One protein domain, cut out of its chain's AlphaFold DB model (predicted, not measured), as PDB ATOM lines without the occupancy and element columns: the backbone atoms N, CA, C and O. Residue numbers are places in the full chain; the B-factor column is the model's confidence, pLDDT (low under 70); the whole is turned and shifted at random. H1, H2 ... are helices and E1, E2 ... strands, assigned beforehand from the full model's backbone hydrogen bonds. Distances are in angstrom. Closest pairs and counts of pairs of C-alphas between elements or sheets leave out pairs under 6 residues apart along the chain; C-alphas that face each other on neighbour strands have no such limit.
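AT A GLANCE: This is residues 255 to 373 of the 449 residues of the protein "Citrate synthase (unknown stereospecificity)" of Acidobacteria bacterium 13_1_20CM_2_55_15 (UniProt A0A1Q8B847). The long helix H4 runs through the middle of this domain, with H1 and H2 packed on one side of it and H5 on another. H3 packs on H5, and beyond the far end of H4 the short strands E1 and E2 lie among loops. The printed part has 119 residues, with five named helices and two named strands in the order H1 H2 E1 H3 H4 E2 H5, and is mostly helix. It is compact, with a radius of gyration of the C-alphas of 14.6 A and spans of 47 by 32 by 23 A.

HOW THE PARTS SIT: H4, residues 328 to 347, is the hub and has a kink of 26 degrees near residue 341. It touches H5, residues 364 to 373, opposite ways at a shallow tilt of 21 degrees, closest at C-alphas Val 334 and Ile 370, 6.2 A. H1, residues 255 to 266, touches H4 about perpendicular at 77 degrees, closest at C-alphas Ile 261 and Arg 333, 6.8 A. H2, residues 269 to 281, touches H4 with a steep tilt of 48 degrees, closest at C-alphas Ile 276 and Met 340, 6.4 A. H3, residues 307 to 320, touches H5 the same way at a shallow 31 degrees, closest at C-alphas Ala 308 and Gly 367, 4.1 A. E1, residues 301 to 304, and E2, residues 357 to 360, are near each other, and each pairs with no named strand. Every O i to N i+4 pair is within hydrogen-bond range in H1 and H5, against 7 of 9 in H2, 8 of 10 in H3 and 15 of 16 in H4.

IN THESE COORDINATES: H1 begins at C-alpha 255 (617.334, 364.714, 474.956). H4 measures 26.0 A from C-alpha 328 (606.251, 351.641, 487.828), H3 20.3 A and H2 19.3 A. H5 ends at C-alpha 373 (610.120, 362.004, 483.803).

THE WHOLE: The C-alphas farthest apart, Lys 323 and Gly 353, are 48.1 A apart. The printed part has no cut, the link from H2 to E1 is long with 19 residues, and no printed residue is under pLDDT 70.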
ATOM      1  N   THR A 255     617.599 365.657 476.053       88.62
ATOM      2  CA  THR A 255     617.334 364.714 474.956       88.62
ATOM      3  C   THR A 255     618.355 363.580 474.972       88.62
ATOM      4  O   THR A 255     617.955 362.422 475.053       88.62
ATOM      5  N   GLU A 256     619.651 363.896 475.059       91.88
ATOM      6  CA  GLU A 256     620.724 362.891 475.142       91.88
ATOM      7  C   GLU A 256     620.544 361.939 476.336       91.88
ATOM      8  O   GLU A 256     620.759 360.734 476.212       91.88
ATOM      9  N   LEU A 257     620.108 362.446 477.498       94.56
ATOM     10  CA  LEU A 257     619.794 361.588 478.645       94.56
ATOM     11  C   LEU A 257     618.591 360.681 478.363       94.56
ATOM     12  O   LEU A 257     618.587 359.527 478.773       94.56
ATOM     13  N   THR A 258     617.573 361.169 477.656       93.81
ATOM     14  CA  THR A 258     616.396 360.359 477.300       93.81
ATOM     15  C   THR A 258     616.771 359.203 476.381       93.81
ATOM     16  O   THR A 258     616.369 358.068 476.643       93.81
ATOM     17  N   GLU A 259     617.571 359.489 475.355       94.31
ATOM     18  CA  GLU A 259     618.103 358.500 474.416       94.31
ATOM     19  C   GLU A 259     618.993 357.481 475.135       94.31
ATOM     20  O   GLU A 259     618.825 356.276 474.955       94.31
ATOM     21  N   PHE A 260     619.884 357.943 476.018       96.38
ATOM     22  CA  PHE A 260     620.775 357.047 476.748       96.38
ATOM     23  C   PHE A 260     620.031 356.169 477.763       96.38
ATOM     24  O   PHE A 260     620.348 354.993 477.907       96.38
ATOM     25  N   ILE A 261     618.996 356.684 478.432       96.31
ATOM     26  CA  ILE A 261     618.140 355.849 479.288       96.31
ATOM     27  C   ILE A 261     617.437 354.772 478.455       96.31
ATOM     28  O   ILE A 261     617.382 353.629 478.897       96.31
ATOM     29  N   ALA A 262     616.947 355.095 477.253       95.38
ATOM     30  CA  ALA A 262     616.329 354.104 476.370       95.38
ATOM     31  C   ALA A 262     617.331 353.024 475.907       95.38
ATOM     32  O   ALA A 262     616.989 351.841 475.875       95.38
ATOM     33  N   GLU A 263     618.578 353.410 475.613       96.12
ATOM     34  CA  GLU A 263     619.684 352.479 475.331       96.12
ATOM     35  C   GLU A 263     619.927 351.532 476.520       96.12
ATOM     36  O   GLU A 263     619.979 350.312 476.354       96.12
ATOM     37  N   LEU A 264     619.994 352.075 477.740       96.06
ATOM     38  CA  LEU A 264     620.195 351.289 478.957       96.06
ATOM     39  C   LEU A 264     619.000 350.381 479.276       96.06
ATOM     40  O   LEU A 264     619.196 349.259 479.734       96.06
ATOM     41  N   GLU A 265     617.764 350.811 479.021       94.38
ATOM     42  CA  GLU A 265     616.574 349.969 479.198       94.38
ATOM     43  C   GLU A 265     616.629 348.705 478.333       94.38
ATOM     44  O   GLU A 265     616.257 347.630 478.813       94.38
ATOM     45  N   ALA A 266     617.141 348.822 477.104       91.94
ATOM     46  CA  ALA A 266     617.314 347.703 476.181       91.94
ATOM     47  C   ALA A 266     618.487 346.773 476.549       91.94
ATOM     48  O   ALA A 266     618.510 345.618 476.121       91.94
ATOM     49  N   ALA A 267     619.448 347.246 477.350       91.31
ATOM     50  CA  ALA A 267     620.602 346.462 477.781       91.31
ATOM     51  C   ALA A 267     620.280 345.510 478.952       91.31
ATOM     52  O   ALA A 267     619.442 345.803 479.815       91.31
ATOM     53  N   LEU A 268     621.006 344.384 479.014       86.56
ATOM     54  CA  LEU A 268     620.996 343.464 480.160       86.56
ATOM     55  C   LEU A 268     621.509 344.172 481.429       86.56
ATOM     56  O   LEU A 268     622.412 345.001 481.314       86.56
ATOM     57  N   PRO A 269     620.995 343.843 482.634       78.00
ATOM     58  CA  PRO A 269     621.353 344.536 483.875       78.00
ATOM     59  C   PRO A 269     622.860 344.686 484.115       78.00
ATOM     60  O   PRO A 269     623.310 345.799 484.379       78.00
ATOM     61  N   ASP A 270     623.633 343.614 483.939       79.44
ATOM     62  CA  ASP A 270     625.086 343.624 484.172       79.44
ATOM     63  C   ASP A 270     625.831 344.517 483.164       79.44
ATOM     64  O   ASP A 270     626.823 345.160 483.500       79.44
ATOM     65  N   HIS A 271     625.296 344.646 481.948       91.75
ATOM     66  CA  HIS A 271     625.891 345.454 480.888       91.75
ATOM     67  C   HIS A 271     625.550 346.951 480.998       91.75
ATOM     68  O   HIS A 271     626.302 347.803 480.528       91.75
ATOM     69  N   ARG A 272     624.439 347.314 481.657       93.56
ATOM     70  CA  ARG A 272     624.062 348.729 481.873       93.56
ATOM     71  C   ARG A 272     625.148 349.489 482.619       93.56
ATOM     72  O   ARG A 272     625.520 350.604 482.262       93.56
ATOM     73  N   ASP A 273     625.645 348.860 483.667       94.94
ATOM     74  CA  ASP A 273     626.664 349.388 484.553       94.94
ATOM     75  C   ASP A 273     627.989 349.625 483.798       94.94
ATOM     76  O   ASP A 273     628.666 350.636 484.008       94.94
ATOM     77  N   GLU A 274     628.351 348.716 482.893       93.81
ATOM     78  CA  GLU A 274     629.521 348.839 482.019       93.81
ATOM     79  C   GLU A 274     629.372 350.009 481.042       93.81
ATOM     80  O   GLU A 274     630.258 350.862 480.979       93.81
ATOM     81  N   LEU A 275     628.223 350.116 480.363       95.81
ATOM     82  CA  LEU A 275     627.930 351.203 479.421       95.81
ATOM     83  C   LEU A 275     627.978 352.583 480.090       95.81
ATOM     84  O   LEU A 275     628.544 353.533 479.540       95.81
ATOM     85  N   ILE A 276     627.437 352.708 481.308       95.75
ATOM     86  CA  ILE A 276     627.516 353.951 482.091       95.75
ATOM     87  C   ILE A 276     628.981 354.323 482.358       95.75
ATOM     88  O   ILE A 276     629.377 355.476 482.148       95.75
ATOM     89  N   ARG A 277     629.804 353.361 482.799       94.62
ATOM     90  CA  ARG A 277     631.234 353.592 483.066       94.62
ATOM     91  C   ARG A 277     631.983 353.967 481.794       94.62
ATOM     92  O   ARG A 277     632.777 354.908 481.823       94.62
ATOM     93  N   GLU A 278     631.704 353.295 480.683       94.38
ATOM     94  CA  GLU A 278     632.326 353.572 479.391       94.38
ATOM     95  C   GLU A 278     632.058 355.017 478.941       94.38
ATOM     96  O   GLU A 278     633.001 355.778 478.689       94.38
ATOM     97  N   ARG A 279     630.787 355.446 478.934       94.88
ATOM     98  CA  ARG A 279     630.405 356.826 478.584       94.88
ATOM     99  C   ARG A 279     631.064 357.851 479.503       94.88
ATOM    100  O   ARG A 279     631.555 358.880 479.031       94.88
ATOM    101  N   ALA A 280     631.126 357.572 480.803       92.81
ATOM    102  CA  ALA A 280     631.774 358.447 481.775       92.81
ATOM    103  C   ALA A 280     633.290 358.571 481.528       92.81
ATOM    104  O   ALA A 280     633.832 359.679 481.535       92.81
ATOM    105  N   VAL A 281     633.983 357.467 481.222       91.56
ATOM    106  CA  VAL A 281     635.422 357.460 480.892       91.56
ATOM    107  C   VAL A 281     635.718 358.267 479.622       91.56
ATOM    108  O   VAL A 281     636.730 358.987 479.575       91.56
ATOM    109  N   GLN A 282     634.824 358.191 478.632       91.25
ATOM    110  CA  GLN A 282     634.876 358.954 477.380       91.25
ATOM    111  C   GLN A 282     634.521 360.443 477.553       91.25
ATOM    112  O   GLN A 282     634.732 361.224 476.627       91.25
ATOM    113  N   GLY A 283     634.010 360.855 478.721       88.19
ATOM    114  CA  GLY A 283     633.539 362.223 478.959       88.19
ATOM    115  C   GLY A 283     632.242 362.554 478.216       88.19
ATOM    116  O   GLY A 283     632.030 363.705 477.850       88.19
ATOM    117  N   ARG A 284     631.406 361.541 477.953       90.62
ATOM    118  CA  ARG A 284     630.152 361.623 477.184       90.62
ATOM    119  C   ARG A 284     628.943 361.135 477.989       90.62
ATOM    120  O   ARG A 284     627.985 360.624 477.413       90.62
ATOM    121  N   LEU A 285     629.013 361.214 479.318       94.38
ATOM    122  CA  LEU A 285     627.885 360.873 480.181       94.38
ATOM    123  C   LEU A 285     626.906 362.064 480.202       94.38
ATOM    124  O   LEU A 285     627.290 363.129 480.691       94.38
ATOM    125  N   PRO A 286     625.678 361.925 479.669       93.75
ATOM    126  CA  PRO A 286     624.765 363.055 479.517       93.75
ATOM    127  C   PRO A 286     624.353 363.614 480.880       93.75
ATOM    128  O   PRO A 286     624.157 362.852 481.823       93.75
ATOM    129  N   THR A 287     624.195 364.938 480.986       93.88
ATOM    130  CA  THR A 287     623.811 365.686 482.214       93.88
ATOM    131  C   THR A 287     624.805 365.640 483.386       93.88
ATOM    132  O   THR A 287     624.504 366.108 484.486       93.88
ATOM    133  N   PHE A 288     626.017 365.126 483.162       94.25
ATOM    134  CA  PHE A 288     627.106 365.139 484.138       94.25
ATOM    135  C   PHE A 288     628.220 366.100 483.718       94.25
ATOM    136  O   PHE A 288     628.590 366.189 482.548       94.25
ATOM    137  N   GLY A 289     628.784 366.804 484.699       90.88
ATOM    138  CA  GLY A 289     629.763 367.864 484.487       90.88
ATOM    139  C   GLY A 289     629.119 369.202 484.111       90.88
ATOM    140  O   GLY A 289     627.919 369.302 483.858       90.88
ATOM    141  N   HIS A 290     629.927 370.259 484.092       84.62
ATOM    142  CA  HIS A 290     629.455 371.617 483.834       84.62
ATOM    143  C   HIS A 290     630.590 372.463 483.229       84.62
ATOM    144  O   HIS A 290     631.719 372.368 483.705       84.62
ATOM    145  N   PRO A 291     630.333 373.291 482.197       76.94
ATOM    146  CA  PRO A 291     631.392 374.028 481.498       76.94
ATOM    147  C   PRO A 291     632.004 375.174 482.316       76.94
ATOM    148  O   PRO A 291     633.128 375.582 482.044       76.94
ATOM    149  N   GLU A 292     631.271 375.711 483.293       75.88
ATOM    150  CA  GLU A 292     631.687 376.900 484.060       75.88
ATOM    151  C   GLU A 292     632.302 376.588 485.433       75.88
ATOM    152  O   GLU A 292     632.814 377.498 486.078       75.88
ATOM    153  N   ILE A 293     632.213 375.341 485.912       81.44
ATOM    154  CA  ILE A 293     632.595 374.974 487.287       81.44
ATOM    155  C   ILE A 293     633.411 373.681 487.285       81.44
ATOM    156  O   ILE A 293     633.288 372.860 486.373       81.44
ATOM    157  N   ALA A 294     634.220 373.465 488.320       86.56
ATOM    158  CA  ALA A 294     635.023 372.250 488.474       86.56
ATOM    159  C   ALA A 294     634.174 371.051 488.956       86.56
ATOM    160  O   ALA A 294     634.426 370.461 490.006       86.56
ATOM    161  N   ALA A 295     633.166 370.675 488.163       87.75
ATOM    162  CA  ALA A 295     632.208 369.599 488.442       87.75
ATOM    163  C   ALA A 295     632.762 368.183 488.199       87.75
ATOM    164  O   ALA A 295     632.006 367.212 488.179       87.75
ATOM    165  N   ALA A 296     634.069 368.043 487.980       89.81
ATOM    166  CA  ALA A 296     634.724 366.753 487.838       89.81
ATOM    167  C   ALA A 296     636.110 366.794 488.480       89.81
ATOM    168  O   ALA A 296     636.938 367.632 488.122       89.81
ATOM    169  N   ALA A 297     636.382 365.875 489.403       88.31
ATOM    170  CA  ALA A 297     637.623 365.881 490.168       88.31
ATOM    171  C   ALA A 297     638.079 364.469 490.560       88.31
ATOM    172  O   ALA A 297     637.276 363.550 490.707       88.31
ATOM    173  N   ARG A 298     639.399 364.304 490.720       87.62
ATOM    174  CA  ARG A 298     640.021 363.136 491.385       87.62
ATOM    175  C   ARG A 298     640.450 363.443 492.819       87.62
ATOM    176  O   ARG A 298     640.866 362.550 493.548       87.62
ATOM    177  N   THR A 299     640.408 364.718 493.184       85.75
ATOM    178  CA  THR A 299     640.691 365.222 494.521       85.75
ATOM    179  C   THR A 299     639.494 364.986 495.434       85.75
ATOM    180  O   THR A 299     638.384 364.711 494.984       85.75
ATOM    181  N   ASN A 300     639.703 365.173 496.730       85.81
ATOM    182  CA  ASN A 300     638.650 365.215 497.739       85.81
ATOM    183  C   ASN A 300     637.839 366.526 497.709       85.81
ATOM    184  O   ASN A 300     637.179 366.826 498.692       85.81
ATOM    185  N   ARG A 301     637.877 367.300 496.621       91.94
ATOM    186  CA  ARG A 301     637.174 368.579 496.485       91.94
ATOM    187  C   ARG A 301     636.544 368.689 495.105       91.94
ATOM    188  O   ARG A 301     637.233 368.418 494.121       91.94
ATOM    189  N   ILE A 302     635.266 369.055 495.042       93.00
ATOM    190  CA  ILE A 302     634.501 369.184 493.796       93.00
ATOM    191  C   ILE A 302     633.511 370.346 493.888       93.00
ATOM    192  O   ILE A 302     632.954 370.612 494.954       93.00
ATOM    193  N   GLU A 303     633.272 371.025 492.771       93.25
ATOM    194  CA  GLU A 303     632.258 372.076 492.704       93.25
ATOM    195  C   GLU A 303     630.907 371.506 492.263       93.25
ATOM    196  O   GLU A 303     630.844 370.681 491.351       93.25
ATOM    197  N   ILE A 304     629.823 371.958 492.896       91.19
ATOM    198  CA  ILE A 304     628.465 371.458 492.657       91.19
ATOM    199  C   ILE A 304     627.561 372.578 492.147       91.19
ATOM    200  O   ILE A 304     627.494 373.660 492.736       91.19
ATOM    201  N   ASP A 305     626.823 372.276 491.079       88.56
ATOM    202  CA  ASP A 305     625.627 373.012 490.676       88.56
ATOM    203  C   ASP A 305     624.461 372.593 491.595       88.56
ATOM    204  O   ASP A 305     624.020 371.439 491.538       88.56
ATOM    205  N   PRO A 306     623.949 373.485 492.460       89.81
ATOM    206  CA  PRO A 306     622.948 373.119 493.459       89.81
ATOM    207  C   PRO A 306     621.588 372.800 492.832       89.81
ATOM    208  O   PRO A 306     620.768 372.123 493.453       89.81
ATOM    209  N   ARG A 307     621.326 373.263 491.601       90.31
ATOM    210  CA  ARG A 307     619.989 373.230 490.993       90.31
ATOM    211  C   ARG A 307     619.477 371.810 490.812       90.31
ATOM    212  O   ARG A 307     618.289 371.574 491.000       90.31
ATOM    213  N   ALA A 308     620.364 370.856 490.519       91.81
ATOM    214  CA  ALA A 308     619.995 369.446 490.438       91.81
ATOM    215  C   ALA A 308     619.351 368.959 491.748       91.81
ATOM    216  O   ALA A 308     618.271 368.373 491.727       91.81
ATOM    217  N   ALA A 309     619.977 369.258 492.890       93.06
ATOM    218  CA  ALA A 309     619.460 368.893 494.205       93.06
ATOM    219  C   ALA A 309     618.199 369.690 494.563       93.06
ATOM    220  O   ALA A 309     617.229 369.118 495.055       93.06
ATOM    221  N   ILE A 310     618.175 370.989 494.256       92.75
ATOM    222  CA  ILE A 310     617.025 371.855 494.531       92.75
ATOM    223  C   ILE A 310     615.773 371.409 493.758       92.75
ATOM    224  O   ILE A 310     614.662 371.517 494.274       92.75
ATOM    225  N   TYR A 311     615.918 370.888 492.537       94.38
ATOM    226  CA  TYR A 311     614.795 370.326 491.781       94.38
ATOM    227  C   TYR A 311     614.265 369.035 492.403       94.38
ATOM    228  O   TYR A 311     613.053 368.826 492.453       94.38
ATOM    229  N   LEU A 312     615.168 368.181 492.889       95.56
ATOM    230  CA  LEU A 312     614.827 366.878 493.451       95.56
ATOM    231  C   LEU A 312     614.276 366.960 494.878       95.56
ATOM    232  O   LEU A 312     613.464 366.124 495.255       95.56
ATOM    233  N   TYR A 313     614.660 367.971 495.657       94.00
ATOM    234  CA  TYR A 313     614.230 368.121 497.047       94.00
ATOM    235  C   TYR A 313     612.693 368.117 497.234       94.00
ATOM    236  O   TYR A 313     612.188 367.215 497.905       94.00
ATOM    237  N   PRO A 314     611.904 369.014 496.597       94.00
ATOM    238  CA  PRO A 314     610.444 369.003 496.752       94.00
ATOM    239  C   PRO A 314     609.781 367.770 496.118       94.00
ATOM    240  O   PRO A 314     608.660 367.401 496.485       94.00
ATOM    241  N   LEU A 315     610.457 367.123 495.159       95.81
ATOM    242  CA  LEU A 315     610.012 365.859 494.586       95.81
ATOM    243  C   LEU A 315     610.112 364.733 495.622       95.81
ATOM    244  O   LEU A 315     609.124 364.029 495.824       95.81
ATOM    245  N   PHE A 316     611.255 364.591 496.296       95.44
ATOM    246  CA  PHE A 316     611.447 363.591 497.349       95.44
ATOM    247  C   PHE A 316     610.466 363.798 498.504       95.44
ATOM    248  O   PHE A 316     609.745 362.863 498.837       95.44
ATOM    249  N   GLU A 317     610.289 365.028 499.000       94.62
ATOM    250  CA  GLU A 317     609.283 365.309 500.041       94.62
ATOM    251  C   GLU A 317     607.857 364.893 499.621       94.62
ATOM    252  O   GLU A 317     607.045 364.433 500.434       94.62
ATOM    253  N   SER A 318     607.520 365.051 498.339       94.31
ATOM    254  CA  SER A 318     606.204 364.686 497.805       94.31
ATOM    255  C   SER A 318     606.027 363.176 497.625       94.31
ATOM    256  O   SER A 318     604.912 362.680 497.810       94.31
ATOM    257  N   LEU A 319     607.097 362.454 497.280       93.00
ATOM    258  CA  LEU A 319     607.112 360.991 497.209       93.00
ATOM    259  C   LEU A 319     607.011 360.379 498.608       93.00
ATOM    260  O   LEU A 319     606.120 359.565 498.848       93.00
ATOM    261  N   ASP A 320     607.839 360.843 499.544       94.19
ATOM    262  CA  ASP A 320     607.900 360.334 500.919       94.19
ATOM    263  C   ASP A 320     606.578 360.546 501.668       94.19
ATOM    264  O   ASP A 320     606.151 359.712 502.464       94.19
ATOM    265  N   SER A 321     605.880 361.648 501.376       94.00
ATOM    266  CA  SER A 321     604.562 361.940 501.955       94.00
ATOM    267  C   SER A 321     603.379 361.314 501.206       94.00
ATOM    268  O   SER A 321     602.229 361.573 501.567       94.00
ATOM    269  N   GLY A 322     603.620 360.528 500.150       92.88
ATOM    270  CA  GLY A 322     602.574 359.877 499.354       92.88
ATOM    271  C   GLY A 322     601.674 360.842 498.570       92.88
ATOM    272  O   GLY A 322     600.609 360.452 498.091       92.88
ATOM    273  N   LYS A 323     602.073 362.115 498.428       91.50
ATOM    274  CA  LYS A 323     601.313 363.147 497.693       91.50
ATOM    275  C   LYS A 323     601.466 363.025 496.178       91.50
ATOM    276  O   LYS A 323     600.703 363.647 495.436       91.50
ATOM    277  N   LEU A 324     602.451 362.253 495.726       92.00
ATOM    278  CA  LEU A 324     602.717 361.991 494.324       92.00
ATOM    279  C   LEU A 324     602.669 360.487 494.049       92.00
ATOM    280  O   LEU A 324     603.373 359.709 494.683       92.00
ATOM    281  N   SER A 325     601.848 360.090 493.076       87.25
ATOM    282  CA  SER A 325     601.798 358.716 492.575       87.25
ATOM    283  C   SER A 325     602.541 358.634 491.246       87.25
ATOM    284  O   SER A 325     602.296 359.435 490.341       87.25
ATOM    285  N   VAL A 326     603.458 357.672 491.135       91.75
ATOM    286  CA  VAL A 326     604.333 357.501 489.971       91.75
ATOM    287  C   VAL A 326     604.166 356.091 489.426       91.75
ATOM    288  O   VAL A 326     604.196 355.117 490.173       91.75
ATOM    289  N   SER A 327     603.999 355.969 488.109       93.31
ATOM    290  CA  SER A 327     603.907 354.661 487.455       93.31
ATOM    291  C   SER A 327     605.207 353.868 487.606       93.31
ATOM    292  O   SER A 327     606.289 354.446 487.474       93.31
ATOM    293  N   GLU A 328     605.101 352.547 487.728       94.44
ATOM    294  CA  GLU A 328     606.251 351.641 487.828       94.44
ATOM    295  C   GLU A 328     607.259 351.825 486.678       94.44
ATOM    296  O   GLU A 328     608.463 351.873 486.914       94.44
ATOM    297  N   THR A 329     606.784 352.016 485.444       93.94
ATOM    298  CA  THR A 329     607.639 352.258 484.268       93.94
ATOM    299  C   THR A 329     608.551 353.474 484.451       93.94
ATOM    300  O   THR A 329     609.750 353.400 484.199       93.94
ATOM    301  N   ARG A 330     608.008 354.588 484.951       94.69
ATOM    302  CA  ARG A 330     608.788 355.810 485.218       94.69
ATOM    303  C   ARG A 330     609.752 355.622 486.379       94.69
ATOM    304  O   ARG A 330     610.887 356.077 486.301       94.69
ATOM    305  N   MET A 331     609.334 354.905 487.423       94.38
ATOM    306  CA  MET A 331     610.225 354.579 488.540       94.38
ATOM    307  C   MET A 331     611.422 353.741 488.082       94.38
ATOM    308  O   MET A 331     612.543 354.024 488.495       94.38
ATOM    309  N   LYS A 332     611.224 352.776 487.172       94.44
ATOM    310  CA  LYS A 332     612.321 351.997 486.570       94.44
ATOM    311  C   LYS A 332     613.304 352.884 485.802       94.44
ATOM    312  O   LYS A 332     614.509 352.739 485.976       94.44
ATOM    313  N   ARG A 333     612.806 353.842 485.013       95.81
ATOM    314  CA  ARG A 333     613.641 354.804 484.270       95.81
ATOM    315  C   ARG A 333     614.444 355.716 485.194       95.81
ATOM    316  O   ARG A 333     615.644 355.892 485.007       95.81
ATOM    317  N   VAL A 334     613.811 356.243 486.239       96.06
ATOM    318  CA  VAL A 334     614.481 357.094 487.235       96.06
ATOM    319  C   VAL A 334     615.497 356.305 488.064       96.06
ATOM    320  O   VAL A 334     616.543 356.850 488.405       96.06
ATOM    321  N   ALA A 335     615.263 355.014 488.322       95.81
ATOM    322  CA  ALA A 335     616.242 354.149 488.979       95.81
ATOM    323  C   ALA A 335     617.527 353.978 488.145       95.81
ATOM    324  O   ALA A 335     618.619 353.918 488.707       95.81
ATOM    325  N   ILE A 336     617.430 353.975 486.810       96.38
ATOM    326  CA  ILE A 336     618.614 353.981 485.934       96.38
ATOM    327  C   ILE A 336     619.373 355.310 486.077       96.38
ATOM    328  O   ILE A 336     620.586 355.297 486.282       96.38
ATOM    329  N   ALA A 337     618.681 356.454 486.058       96.75
ATOM    330  CA  ALA A 337     619.315 357.760 486.279       96.75
ATOM    331  C   ALA A 337     619.973 357.858 487.673       96.75
ATOM    332  O   ALA A 337     621.093 358.351 487.812       96.75
ATOM    333  N   GLN A 338     619.327 357.317 488.710       96.88
ATOM    334  CA  GLN A 338     619.916 357.178 490.043       96.88
ATOM    335  C   GLN A 338     621.183 356.314 490.007       96.88
ATOM    336  O   GLN A 338     622.190 356.684 490.614       96.88
ATOM    337  N   ARG A 339     621.169 355.189 489.281       96.12
ATOM    338  CA  ARG A 339     622.346 354.325 489.134       96.12
ATOM    339  C   ARG A 339     623.501 355.051 488.444       96.12
ATOM    340  O   ARG A 339     624.644 354.918 488.876       96.12
ATOM    341  N   MET A 340     623.214 355.893 487.450       97.00
ATOM    342  CA  MET A 340     624.222 356.764 486.833       97.00
ATOM    343  C   MET A 340     624.869 357.702 487.860       97.00
ATOM    344  O   MET A 340     626.094 357.799 487.900       97.00
ATOM    345  N   TYR A 341     624.076 358.337 488.734       97.25
ATOM    346  CA  TYR A 341     624.600 359.164 489.829       97.25
ATOM    347  C   TYR A 341     625.468 358.355 490.800       97.25
ATOM    348  O   TYR A 341     626.550 358.804 491.187       97.25
ATOM    349  N   GLN A 342     625.029 357.147 491.164       96.88
ATOM    350  CA  GLN A 342     625.797 356.262 492.037       96.88
ATOM    351  C   GLN A 342     627.166 355.936 491.435       96.88
ATOM    352  O   GLN A 342     628.172 356.111 492.111       96.88
ATOM    353  N   ILE A 343     627.229 355.549 490.161       95.81
ATOM    354  CA  ILE A 343     628.486 355.191 489.491       95.81
ATOM    355  C   ILE A 343     629.385 356.419 489.293       95.81
ATOM    356  O   ILE A 343     630.561 356.405 489.658       95.81
ATOM    357  N   ALA A 344     628.847 357.494 488.713       95.75
ATOM    358  CA  ALA A 344     629.644 358.639 488.275       95.75
ATOM    359  C   ALA A 344     630.103 359.537 489.431       95.75
ATOM    360  O   ALA A 344     631.226 360.048 489.403       95.75
ATOM    361  N   PHE A 345     629.258 359.728 490.448       95.69
ATOM    362  CA  PHE A 345     629.536 360.643 491.553       95.69
ATOM    363  C   PHE A 345     629.895 359.910 492.848       95.69
ATOM    364  O   PHE A 345     630.992 360.123 493.367       95.69
ATOM    365  N   PHE A 346     629.016 359.038 493.359       95.06
ATOM    366  CA  PHE A 346     629.165 358.417 494.689       95.06
ATOM    367  C   PHE A 346     630.275 357.352 494.754       95.06
ATOM    368  O   PHE A 346     631.147 357.410 495.620       95.06
ATOM    369  N   GLU A 347     630.308 356.405 493.818       94.88
ATOM    370  CA  GLU A 347     631.338 355.361 493.699       94.88
ATOM    371  C   GLU A 347     632.613 355.923 493.069       94.88
ATOM    372  O   GLU A 347     633.707 355.732 493.611       94.88
ATOM    373  N   GLY A 348     632.443 356.707 491.998       92.75
ATOM    374  CA  GLY A 348     633.515 357.284 491.193       92.75
ATOM    375  C   GLY A 348     634.077 356.265 490.202       92.75
ATOM    376  O   GLY A 348     634.100 355.065 490.465       92.75
ATOM    377  N   ILE A 349     634.562 356.748 489.060       93.31
ATOM    378  CA  ILE A 349     635.056 355.902 487.969       93.31
ATOM    379  C   ILE A 349     636.583 355.837 487.930       93.31
ATOM    380  O   ILE A 349     637.284 356.851 487.997       93.31
ATOM    381  N   GLU A 350     637.116 354.632 487.773       90.38
ATOM    382  CA  GLU A 350     638.537 354.409 487.522       90.38
ATOM    383  C   GLU A 350     638.828 354.659 486.040       90.38
ATOM    384  O   GLU A 350     638.159 354.121 485.159       90.38
ATOM    385  N   LYS A 351     639.810 355.521 485.749       85.56
ATOM    386  CA  LYS A 351     640.214 355.816 484.370       85.56
ATOM    387  C   LYS A 351     641.551 355.130 484.084       85.56
ATOM    388  O   LYS A 351     642.505 355.421 484.809       85.56
ATOM    389  N   PRO A 352     641.658 354.293 483.033       83.19
ATOM    390  CA  PRO A 352     642.904 353.616 482.694       83.19
ATOM    391  C   PRO A 352     644.088 354.588 482.617       83.19
ATOM    392  O   PRO A 352     643.981 355.671 482.033       83.19
ATOM    393  N   GLY A 353     645.206 354.214 483.243       83.56
ATOM    394  CA  GLY A 353     646.436 355.012 483.255       83.56
ATOM    395  C   GLY A 353     646.412 356.256 484.152       83.56
ATOM    396  O   GLY A 353     647.300 357.097 484.031       83.56
ATOM    397  N   ARG A 354     645.420 356.420 485.041       83.50
ATOM    398  CA  ARG A 354     645.378 357.521 486.023       83.50
ATOM    399  C   ARG A 354     645.089 356.997 487.428       83.50
ATOM    400  O   ARG A 354     644.225 356.147 487.600       83.50
ATOM    401  N   SER A 355     645.784 357.535 488.429       83.19
ATOM    402  CA  SER A 355     645.539 357.217 489.838       83.19
ATOM    403  C   SER A 355     644.303 357.946 490.377       83.19
ATOM    404  O   SER A 355     643.989 359.062 489.955       83.19
ATOM    405  N   GLY A 356     643.612 357.312 491.327       85.19
ATOM    406  CA  GLY A 356     642.411 357.848 491.968       85.19
ATOM    407  C   GLY A 356     641.139 357.726 491.120       85.19
ATOM    408  O   GLY A 356     641.174 357.627 489.891       85.19
ATOM    409  N   ARG A 357     639.988 357.751 491.798       90.12
ATOM    410  CA  ARG A 357     638.673 357.700 491.152       90.12
ATOM    411  C   ARG A 357     638.245 359.089 490.702       90.12
ATOM    412  O   ARG A 357     638.322 360.047 491.462       90.12
ATOM    413  N   LEU A 358     637.798 359.199 489.456       93.19
ATOM    414  CA  LEU A 358     637.194 360.411 488.922       93.19
ATOM    415  C   LEU A 358     635.726 360.460 489.351       93.19
ATOM    416  O   LEU A 358     634.948 359.572 489.013       93.19
ATOM    417  N   ARG A 359     635.354 361.512 490.077       94.19
ATOM    418  CA  ARG A 359     633.968 361.826 490.426       94.19
ATOM    419  C   ARG A 359     633.468 362.921 489.506       94.19
ATOM    420  O   ARG A 359     634.188 363.896 489.287       94.19
ATOM    421  N   ILE A 360     632.266 362.759 488.969       95.06
ATOM    422  CA  ILE A 360     631.626 363.735 488.088       95.06
ATOM    423  C   ILE A 360     630.274 364.080 488.699       95.06
ATOM    424  O   ILE A 360     629.449 363.195 488.905       95.06
ATOM    425  N   ALA A 361     630.065 365.349 489.032       94.81
ATOM    426  CA  ALA A 361     628.818 365.831 489.608       94.81
ATOM    427  C   ALA A 361     627.731 365.987 488.530       94.81
ATOM    428  O   ALA A 361     628.053 366.350 487.393       94.81
ATOM    429  N   PRO A 362     626.452 365.737 488.859       94.69
ATOM    430  CA  PRO A 362     625.348 366.055 487.960       94.69
ATOM    431  C   PRO A 362     625.189 367.576 487.810       94.69
ATOM    432  O   PRO A 362     625.509 368.337 488.723       94.69
ATOM    433  N   ASN A 363     624.649 368.017 486.676       91.88
ATOM    434  CA  ASN A 363     624.249 369.406 486.456       91.88
ATOM    435  C   ASN A 363     622.725 369.589 486.556       91.88
ATOM    436  O   ASN A 363     621.975 368.636 486.770       91.88
ATOM    437  N   THR A 364     622.263 370.832 486.403       90.44
ATOM    438  CA  THR A 364     620.840 371.208 486.440       90.44
ATOM    439  C   THR A 364     619.911 370.312 485.601       90.44
ATOM    440  O   THR A 364     618.801 370.002 486.050       90.44
ATOM    441  N   ASP A 365     620.362 369.828 484.440       92.69
ATOM    442  CA  ASP A 365     619.544 369.037 483.518       92.69
ATOM    443  C   ASP A 365     619.277 367.626 484.048       92.69
ATOM    444  O   ASP A 365     618.213 367.075 483.777       92.69
ATOM    445  N   PHE A 366     620.172 367.067 484.873       95.56
ATOM    446  CA  PHE A 366     619.970 365.768 485.525       95.56
ATOM    447  C   PHE A 366     618.747 365.803 486.450       95.56
ATOM    448  O   PHE A 366     617.822 364.998 486.324       95.56
ATOM    449  N   GLY A 367     618.706 366.787 487.356       95.38
ATOM    450  CA  GLY A 367     617.569 366.972 488.262       95.38
ATOM    451  C   GLY A 367     616.295 367.353 487.507       95.38
ATOM    452  O   GLY A 367     615.215 366.854 487.820       95.38
ATOM    453  N   SER A 368     616.421 368.194 486.473       94.56
ATOM    454  CA  SER A 368     615.282 368.613 485.654       94.56
ATOM    455  C   SER A 368     614.664 367.431 484.908       94.56
ATOM    456  O   SER A 368     613.447 367.263 484.939       94.56
ATOM    457  N   TRP A 369     615.484 366.576 484.292       96.00
ATOM    458  CA  TRP A 369     615.024 365.385 483.584       96.00
ATOM    459  C   TRP A 369     614.262 364.440 484.514       96.00
ATOM    460  O   TRP A 369     613.167 364.011 484.160       96.00
ATOM    461  N   ILE A 370     614.781 364.173 485.720       97.31
ATOM    462  CA  ILE A 370     614.123 363.278 486.687       97.31
ATOM    463  C   ILE A 370     612.751 363.824 487.085       97.31
ATOM    464  O   ILE A 370     611.767 363.088 487.032       97.31
ATOM    465  N   VAL A 371     612.658 365.110 487.440       97.00
ATOM    466  CA  VAL A 371     611.372 365.742 487.779       97.00
ATOM    467  C   VAL A 371     610.380 365.601 486.626       97.00
ATOM    468  O   VAL A 371     609.229 365.209 486.832       97.00
ATOM    469  N   GLN A 372     610.823 365.888 485.405       95.94
ATOM    470  CA  GLN A 372     609.973 365.837 484.222       95.94
ATOM    471  C   GLN A 372     609.529 364.409 483.876       95.94
ATOM    472  O   GLN A 372     608.354 364.193 483.575       95.94
ATOM    473  N   GLU A 373     610.424 363.426 483.984       96.38
ATOM    474  CA  GLU A 373     610.120 362.004 483.803       96.38
ATOM    475  C   GLU A 373     609.092 361.528 484.837       96.38
ATOM    476  O   GLU A 373     608.065 360.963 484.459       96.38
TER     477      GLU A 373